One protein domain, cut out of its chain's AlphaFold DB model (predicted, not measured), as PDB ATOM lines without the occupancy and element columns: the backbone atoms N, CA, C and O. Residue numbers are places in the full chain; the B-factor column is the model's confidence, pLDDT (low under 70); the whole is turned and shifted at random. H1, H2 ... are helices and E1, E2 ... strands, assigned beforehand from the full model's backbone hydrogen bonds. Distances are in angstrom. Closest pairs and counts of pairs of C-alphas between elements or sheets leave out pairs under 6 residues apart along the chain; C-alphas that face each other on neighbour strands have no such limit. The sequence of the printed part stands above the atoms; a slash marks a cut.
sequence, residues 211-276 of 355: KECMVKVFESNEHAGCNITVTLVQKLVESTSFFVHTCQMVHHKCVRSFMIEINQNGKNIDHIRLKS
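What this domain is: This is residues 211 to 276 of the 355 residues of the protein "Integrin beta-4" of Thelohanellus kitauei (UniProt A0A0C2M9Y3). A single, strongly twisted sheet of four strands has one short helix, H1, packed on it, mostly near E2. E2, E3 and E4 fold back and forth beside one another, and E1 adds the edge strand next to E4. The printed part has 66 residues, with one named helix and four named strands in the order H1, E1, E2, E3, E4 along the chain; the sheet's order is E1, E4, E3, E2, mixed, and the class is mixed, helices and strands. The whole is compact, with a radius of gyration of the C-alphas of 11.6 A, and spans 32 by 23 by 17 A.

Where its parts are: H1 is residues 211 to 219, 12.8 A long, from C-alpha 211 at (104.067, 157.739, 204.946). E1 is residues 229 to 233, 12.9 A. E2 is residues 244 to 251, 22.0 A. E3, residues 254 to 262, is the longest strand by residues, at 25.3 A. E4 is residues 269 to 275, 17.0 A, ending at C-alpha 275 at (108.188, 165.390, 217.781).

How they stand to each other: E2, E3 and E4 form a meander, each strand the antiparallel neighbour of the one before. The hairpin E2 and E3 has N 247 and O 258 at 2.8 A, within hydrogen-bond range; the hairpin E3 and E4 has N 259 and O 273 at 2.8 A. E1 is parallel to E4 at 27 degrees, with N 231 and O 272 at 2.8 A. H1 is on the sheet at a height of 6.1 A, over none of the strands, but only just: 2 of its C-alphas fall on E3. Its closest C-alphas to E2 are those of Val 215 and His 251, 7.4 A apart. In H1 every O i to N i+4 pair is within hydrogen-bond range.

The domain as a whole: The C-alphas farthest apart are those of Lys 253 and Asn 265, at 35.1 A. The printed part has no cut. The link E2 to E3 is tight; the others are short. The pLDDT is under 70 at residues 224 to 225, 240 and 242.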
ATOM      1  N   LYS A 211     104.920 158.437 203.976       91.44
ATOM      2  CA  LYS A 211     104.067 157.739 204.946       91.44
ATOM      3  C   LYS A 211     104.640 156.377 205.347       91.44
ATOM      4  O   LYS A 211     104.732 156.083 206.535       91.44
ATOM      5  N   GLU A 212     105.030 155.559 204.372       90.38
ATOM      6  CA  GLU A 212     105.570 154.213 204.618       90.38
ATOM      7  C   GLU A 212     106.924 154.248 205.333       90.38
ATOM      8  O   GLU A 212     107.176 153.451 206.234       90.38
ATOM      9  N   CYS A 213     107.773 155.211 204.969       91.50
ATOM     10  CA  CYS A 213     109.054 155.461 205.628       91.50
ATOM     11  C   CYS A 213     108.837 155.832 207.105       91.50
ATOM     12  O   CYS A 213     109.432 155.223 207.995       91.50
ATOM     13  N   MET A 214     107.910 156.748 207.388       93.31
ATOM     14  CA  MET A 214     107.647 157.207 208.751       93.31
ATOM     15  C   MET A 214     107.047 156.125 209.652       93.31
ATOM     16  O   MET A 214     107.369 156.091 210.835       93.31
ATOM     17  N   VAL A 215     106.238 155.206 209.113       92.06
ATOM     18  CA  VAL A 215     105.750 154.047 209.885       92.06
ATOM     19  C   VAL A 215     106.921 153.218 210.419       92.06
ATOM     20  O   VAL A 215     106.964 152.940 211.614       92.06
ATOM     21  N   LYS A 216     107.926 152.930 209.582       91.62
ATOM     22  CA  LYS A 216     109.137 152.204 210.005       91.62
ATOM     23  C   LYS A 216     109.939 152.979 211.050       91.62
ATOM     24  O   LYS A 216     110.429 152.395 212.010       91.62
ATOM     25  N   VAL A 217     110.043 154.301 210.892       92.31
ATOM     26  CA  VAL A 217     110.702 155.180 211.874       92.31
ATOM     27  C   VAL A 217     110.004 155.122 213.235       92.31
ATOM     28  O   VAL A 217     110.679 155.166 214.256       92.31
ATOM     29  N   PHE A 218     108.672 155.014 213.275       90.75
ATOM     30  CA  PHE A 218     107.926 154.939 214.538       90.75
ATOM     31  C   PHE A 218     108.045 153.593 215.250       90.75
ATOM     32  O   PHE A 218     107.870 153.552 216.468       90.75
ATOM     33  N   GLU A 219     108.288 152.521 214.499       87.44
ATOM     34  CA  GLU A 219     108.458 151.158 215.014       87.44
ATOM     35  C   GLU A 219     109.917 150.852 215.397       87.44
ATOM     36  O   GLU A 219     110.173 149.976 216.219       87.44
ATOM     37  N   SER A 220     110.877 151.590 214.832       85.62
ATOM     38  CA  SER A 220     112.310 151.466 215.113       85.62
ATOM     39  C   SER A 220     112.714 152.181 216.408       85.62
ATOM     40  O   SER A 220     112.420 153.360 216.606       85.62
ATOM     41  N   ASN A 221     113.470 151.492 217.268       72.88
ATOM     42  CA  ASN A 221     114.050 152.073 218.489       72.88
ATOM     43  C   ASN A 221     115.122 153.134 218.183       72.88
ATOM     44  O   ASN A 221     115.315 154.071 218.955       72.88
ATOM     45  N   GLU A 222     115.804 153.003 217.043       76.75
ATOM     46  CA  GLU A 222     116.854 153.929 216.603       76.75
ATOM     47  C   GLU A 222     116.318 155.026 215.679       76.75
ATOM     48  O   GLU A 222     117.081 155.870 215.218       76.75
ATOM     49  N   HIS A 223     115.010 155.030 215.389       75.25
ATOM     50  CA  HIS A 223     114.388 155.917 214.399       75.25
ATOM     51  C   HIS A 223     114.991 155.772 212.986       75.25
ATOM     52  O   HIS A 223     114.746 156.591 212.101       75.25
ATOM     53  N   ALA A 224     115.743 154.693 212.748       69.19
ATOM     54  CA  ALA A 224     116.218 154.279 211.443       69.19
ATOM     55  C   ALA A 224     115.079 153.561 210.708       69.19
ATOM     56  O   ALA A 224     114.712 152.437 211.049       69.19
ATOM     57  N   GLY A 225     114.489 154.228 209.718       68.62
ATOM     58  CA  GLY A 225     113.482 153.631 208.830       68.62
ATOM     59  C   GLY A 225     113.599 154.076 207.373       68.62
ATOM     60  O   GLY A 225     112.984 153.482 206.486       68.62
ATOM     61  N   CYS A 226     114.404 155.109 207.124       80.81
ATOM     62  CA  CYS A 226     114.572 155.760 205.834       80.81
ATOM     63  C   CYS A 226     116.043 156.157 205.689       80.81
ATOM     64  O   CYS A 226     116.708 156.411 206.691       80.81
ATOM     65  N   ASN A 227     116.537 156.283 204.457       86.06
ATOM     66  CA  ASN A 227     117.863 156.854 204.188       86.06
ATOM     67  C   ASN A 227     117.859 158.394 204.337       86.06
ATOM     68  O   ASN A 227     118.400 159.111 203.502       86.06
ATOM     69  N   ILE A 228     117.141 158.899 205.343       89.44
ATOM     70  CA  ILE A 228     116.913 160.315 205.633       89.44
ATOM     71  C   ILE A 228     117.230 160.514 207.109       89.44
ATOM     72  O   ILE A 228     116.799 159.727 207.951       89.44
ATOM     73  N   THR A 229     117.949 161.584 207.432       89.88
ATOM     74  CA  THR A 229     118.309 161.906 208.812       89.88
ATOM     75  C   THR A 229     117.071 162.324 209.605       89.88
ATOM     76  O   THR A 229     116.426 163.324 209.281       89.88
ATOM     77  N   VAL A 230     116.748 161.579 210.665       92.56
ATOM     78  CA  VAL A 230     115.635 161.882 211.575       92.56
ATOM     79  C   VAL A 230     116.184 162.349 212.920       92.56
ATOM     80  O   VAL A 230     116.999 161.673 213.540       92.56
ATOM     81  N   THR A 231     115.717 163.503 213.393       92.12
ATOM     82  CA  THR A 231     116.096 164.075 214.694       92.12
ATOM     83  C   THR A 231     114.883 164.177 215.605       92.12
ATOM     84  O   THR A 231     113.830 164.678 215.210       92.12
ATOM     85  N   LEU A 232     115.015 163.697 216.841       91.75
ATOM     86  CA  LEU A 232     113.944 163.773 217.827       91.75
ATOM     87  C   LEU A 232     113.980 165.130 218.541       91.75
ATOM     88  O   LEU A 232     114.999 165.513 219.112       91.75
ATOM     89  N   VAL A 233     112.857 165.842 218.547       93.12
ATOM     90  CA  VAL A 233     112.708 167.144 219.213       93.12
ATOM     91  C   VAL A 233     111.525 167.131 220.174       93.12
ATOM     92  O   VAL A 233     110.524 166.457 219.952       93.12
ATOM     93  N   GLN A 234     111.591 167.902 221.260       90.62
ATOM     94  CA  GLN A 234     110.478 167.981 222.219       90.62
ATOM     95  C   GLN A 234     109.283 168.770 221.667       90.62
ATOM     96  O   GLN A 234     108.128 168.483 221.988       90.62
ATOM     97  N   LYS A 235     109.557 169.777 220.834       89.19
ATOM     98  CA  LYS A 235     108.551 170.669 220.262       89.19
ATOM     99  C   LYS A 235     108.946 171.031 218.836       89.19
ATOM    100  O   LYS A 235     110.119 171.264 218.556       89.19
ATOM    101  N   LEU A 236     107.953 171.074 217.957       89.00
ATOM    102  CA  LEU A 236     108.106 171.565 216.595       89.00
ATOM    103  C   LEU A 236     107.987 173.090 216.639       89.00
ATOM    104  O   LEU A 236     107.012 173.612 217.181       89.00
ATOM    105  N   VAL A 237     109.012 173.785 216.153       86.12
ATOM    106  CA  VAL A 237     109.014 175.245 216.019       86.12
ATOM    107  C   VAL A 237     108.593 175.548 214.594       86.12
ATOM    108  O   VAL A 237     109.218 175.036 213.674       86.12
ATOM    109  N   GLU A 238     107.544 176.346 214.408       76.38
ATOM    110  CA  GLU A 238     107.153 176.791 213.071       76.38
ATOM    111  C   GLU A 238     108.282 177.615 212.450       76.38
ATOM    112  O   GLU A 238     108.700 178.640 212.989       76.38
ATOM    113  N   SER A 239     108.786 177.137 211.315       71.25
ATOM    114  CA  SER A 239     109.717 177.884 210.478       71.25
ATOM    115  C   SER A 239     108.927 178.735 209.491       71.25
ATOM    116  O   SER A 239     107.932 178.287 208.932       71.25
ATOM    117  N   THR A 240     109.420 179.937 209.203       68.44
ATOM    118  CA  THR A 240     108.877 180.811 208.148       68.44
ATOM    119  C   THR A 240     109.324 180.405 206.738       68.44
ATOM    120  O   THR A 240     108.985 181.072 205.765       68.44
ATOM    121  N   SER A 241     110.100 179.324 206.607       71.00
ATOM    122  CA  SER A 241     110.592 178.823 205.321       71.00
ATOM    123  C   SER A 241     109.526 177.998 204.598       71.00
ATOM    124  O   SER A 241     108.987 177.041 205.154       71.00
ATOM    125  N   PHE A 242     109.282 178.325 203.326       66.69
ATOM    126  CA  PHE A 242     108.350 177.608 202.445       66.69
ATOM    127  C   PHE A 242     108.742 176.146 202.187       66.69
ATOM    128  O   PHE A 242     107.886 175.339 201.833       66.69
ATOM    129  N   PHE A 243     110.009 175.784 202.407       77.94
ATOM    130  CA  PHE A 243     110.526 174.420 202.247       77.94
ATOM    131  C   PHE A 243     110.409 173.575 203.517       77.94
ATOM    132  O   PHE A 243     111.064 172.542 203.651       77.94
ATOM    133  N   VAL A 244     109.588 174.018 204.468       81.44
ATOM    134  CA  VAL A 244     109.362 173.317 205.723       81.44
ATOM    135  C   VAL A 244     107.883 172.990 205.852       81.44
ATOM    136  O   VAL A 244     107.024 173.871 205.857       81.44
ATOM    137  N   HIS A 245     107.572 171.701 205.955       84.25
ATOM    138  CA  HIS A 245     106.197 171.220 206.041       84.25
ATOM    139  C   HIS A 245     105.962 170.448 207.329       84.25
ATOM    140  O   HIS A 245     106.634 169.456 207.605       84.25
ATOM    141  N   THR A 246     104.968 170.888 208.099       89.75
ATOM    142  CA  THR A 246     104.499 170.176 209.289       89.75
ATOM    143  C   THR A 246     103.469 169.129 208.883       89.75
ATOM    144  O   THR A 246     102.416 169.447 208.336       89.75
ATOM    145  N   CYS A 247     103.765 167.874 209.190       91.81
ATOM    146  CA  CYS A 247     102.944 166.717 208.883       91.81
ATOM    147  C   CYS A 247     102.415 166.073 210.168       91.81
ATOM    148  O   CYS A 247     103.086 166.045 211.204       91.81
ATOM    149  N   GLN A 248     101.209 165.511 210.086       92.75
ATOM    150  CA  GLN A 248     100.595 164.742 211.165       92.75
ATOM    151  C   GLN A 248     100.019 163.441 210.621       92.75
ATOM    152  O   GLN A 248      99.416 163.416 209.549       92.75
ATOM    153  N   MET A 249     100.183 162.357 211.373       91.38
ATOM    154  CA  MET A 249      99.603 161.064 211.029       91.38
ATOM    155  C   MET A 249      99.262 160.247 212.269       91.38
ATOM    156  O   MET A 249      99.855 160.426 213.329       91.38
ATOM    157  N   VAL A 250      98.300 159.337 212.131       89.69
ATOM    158  CA  VAL A 250      97.875 158.452 213.219       89.69
ATOM    159  C   VAL A 250      98.585 157.109 213.093       89.69
ATOM    160  O   VAL A 250      98.532 156.476 212.040       89.69
ATOM    161  N   HIS A 251      99.227 156.665 214.170       90.69
ATOM    162  CA  HIS A 251      99.893 155.369 214.262       90.69
ATOM    163  C   HIS A 251      99.730 154.806 215.682       90.69
ATOM    164  O   HIS A 251      99.937 155.529 216.655       90.69
ATOM    165  N   HIS A 252      99.300 153.544 215.806       89.94
ATOM    166  CA  HIS A 252      98.999 152.881 217.089       89.94
ATOM    167  C   HIS A 252      98.130 153.716 218.053       89.94
ATOM    168  O   HIS A 252      98.463 153.892 219.219       89.94
ATOM    169  N   LYS A 253      97.003 154.254 217.558       87.94
ATOM    170  CA  LYS A 253      96.084 155.147 218.304       87.94
ATOM    171  C   LYS A 253      96.720 156.460 218.807       87.94
ATOM    172  O   LYS A 253      96.101 157.166 219.603       87.94
ATOM    173  N   CYS A 254      97.908 156.821 218.329       89.50
ATOM    174  CA  CYS A 254      98.595 158.059 218.677       89.50
ATOM    175  C   CYS A 254      98.756 158.976 217.465       89.50
ATOM    176  O   CYS A 254      99.016 158.513 216.356       89.50
ATOM    177  N   VAL A 255      98.641 160.286 217.678       90.31
ATOM    178  CA  VAL A 255      98.948 161.304 216.671       90.31
ATOM    179  C   VAL A 255     100.445 161.599 216.717       90.31
ATOM    180  O   VAL A 255     100.959 162.161 217.680       90.31
ATOM    181  N   ARG A 256     101.163 161.230 215.660       92.62
ATOM    182  CA  ARG A 256     102.579 161.544 215.461       92.62
ATOM    183  C   ARG A 256     102.694 162.808 214.617       92.62
ATOM    184  O   ARG A 256     102.077 162.899 213.559       92.62
ATOM    185  N   SER A 257     103.473 163.780 215.091       93.31
ATOM    186  CA  SER A 257     103.743 165.038 214.380       93.31
ATOM    187  C   SER A 257     105.222 165.132 214.029       93.31
ATOM    188  O   SER A 257     106.071 164.859 214.878       93.31
ATOM    189  N   PHE A 258     105.540 165.544 212.810       93.25
ATOM    190  CA  PHE A 258     106.915 165.741 212.357       93.25
ATOM    191  C   PHE A 258     106.989 166.880 211.343       93.25
ATOM    192  O   PHE A 258     105.986 167.237 210.731       93.25
ATOM    193  N   MET A 259     108.171 167.460 211.177       92.31
ATOM    194  CA  MET A 259     108.455 168.460 210.154       92.31
ATOM    195  C   MET A 259     109.443 167.895 209.145       92.31
ATOM    196  O   MET A 259     110.453 167.310 209.536       92.31
ATOM    197  N   ILE A 260     109.141 168.079 207.867       91.81
ATOM    198  CA  ILE A 260     110.022 167.750 206.749       91.81
ATOM    199  C   ILE A 260     110.721 169.040 206.337       91.81
ATOM    200  O   ILE A 260     110.042 170.020 206.029       91.81
ATOM    201  N   GLU A 261     112.050 169.039 206.327       89.75
ATOM    202  CA  GLU A 261     112.842 170.119 205.749       89.75
ATOM    203  C   GLU A 261     113.354 169.673 204.380       89.75
ATOM    204  O   GLU A 261     114.009 168.639 204.232       89.75
ATOM    205  N   ILE A 262     112.955 170.426 203.364       88.38
ATOM    206  CA  ILE A 262     113.181 170.127 201.956       88.38
ATOM    207  C   ILE A 262     114.305 171.035 201.468       88.38
ATOM    208  O   ILE A 262     114.424 172.186 201.894       88.38
ATOM    209  N   ASN A 263     115.120 170.524 200.553       84.75
ATOM    210  CA  ASN A 263     116.176 171.309 199.945       84.75
ATOM    211  C   ASN A 263     115.633 172.558 199.236       84.75
ATOM    212  O   ASN A 263     114.467 172.631 198.847       84.75
ATOM    213  N   GLN A 264     116.516 173.522 198.977       78.31
ATOM    214  CA  GLN A 264     116.176 174.774 198.282       78.31
ATOM    215  C   GLN A 264     115.588 174.553 196.876       78.31
ATOM    216  O   GLN A 264     114.900 175.416 196.339       78.31
ATOM    217  N   ASN A 265     115.820 173.375 196.290       74.81
ATOM    218  CA  ASN A 265     115.275 172.988 194.990       74.81
ATOM    219  C   ASN A 265     113.844 172.422 195.087       74.81
ATOM    220  O   ASN A 265     113.243 172.115 194.056       74.81
ATOM    221  N   GLY A 266     113.312 172.230 196.298       76.81
ATOM    222  CA  GLY A 266     111.964 171.732 196.563       76.81
ATOM    223  C   GLY A 266     111.714 170.276 196.169       76.81
ATOM    224  O   GLY A 266     110.554 169.898 195.988       76.81
ATOM    225  N   LYS A 267     112.772 169.473 195.982       80.94
ATOM    226  CA  LYS A 267     112.695 168.104 195.430       80.94
ATOM    227  C   LYS A 267     113.087 167.002 196.406       80.94
ATOM    228  O   LYS A 267     112.471 165.945 196.374       80.94
ATOM    229  N   ASN A 268     114.101 167.225 197.237       85.69
ATOM    230  CA  ASN A 268     114.625 166.197 198.139       85.69
ATOM    231  C   ASN A 268     114.467 166.632 199.590       85.69
ATOM    232  O   ASN A 268     114.523 167.821 199.890       85.69
ATOM    233  N   ILE A 269     114.287 165.658 200.476       89.38
ATOM    234  CA  ILE A 269     114.228 165.879 201.919       89.38
ATOM    235  C   ILE A 269     115.656 165.870 202.454       89.38
ATOM    236  O   ILE A 269     116.347 164.864 202.300       89.38
ATOM    237  N   ASP A 270     116.069 166.959 203.093       90.50
ATOM    238  CA  ASP A 270     117.390 167.057 203.712       90.50
ATOM    239  C   ASP A 270     117.374 166.391 205.095       90.50
ATOM    240  O   ASP A 270     118.244 165.580 205.423       90.50
ATOM    241  N   HIS A 271     116.337 166.662 205.894       90.50
ATOM    242  CA  HIS A 271     116.155 166.050 207.209       90.50
ATOM    243  C   HIS A 271     114.715 166.145 207.715       90.50
ATOM    244  O   HIS A 271     113.895 166.934 207.245       90.50
ATOM    245  N   ILE A 272     114.410 165.320 208.716       92.81
ATOM    246  CA  ILE A 272     113.099 165.255 209.363       92.81
ATOM    247  C   ILE A 272     113.261 165.524 210.858       92.81
ATOM    248  O   ILE A 272     114.081 164.899 211.533       92.81
ATOM    249  N   ARG A 273     112.446 166.430 211.404       93.25
ATOM    250  CA  ARG A 273     112.317 166.638 212.853       93.25
ATOM    251  C   ARG A 273     111.071 165.934 213.353       93.25
ATOM    252  O   ARG A 273     109.954 166.341 213.041       93.25
ATOM    253  N   LEU A 274     111.244 164.889 214.146       93.50
ATOM    254  CA  LEU A 274     110.151 164.139 214.744       93.50
ATOM    255  C   LEU A 274     109.861 164.672 216.147       93.50
ATOM    256  O   LEU A 274     110.750 164.724 216.995       93.50
ATOM    257  N   LYS A 275     108.606 165.037 216.422       93.69
ATOM    258  CA  LYS A 275     108.188 165.390 217.781       93.69
ATOM    259  C   LYS A 275     108.201 164.138 218.662       93.69
ATOM    260  O   LYS A 275     107.607 163.119 218.302       93.69
ATOM    261  N   SER A 276     108.814 164.243 219.837       91.31
ATOM    262  CA  SER A 276     108.737 163.217 220.876       91.31
ATOM    263  C   SER A 276     107.281 162.937 221.260       91.31
ATOM    264  O   SER A 276     106.477 163.864 221.401       91.31
TER     265      SER A 276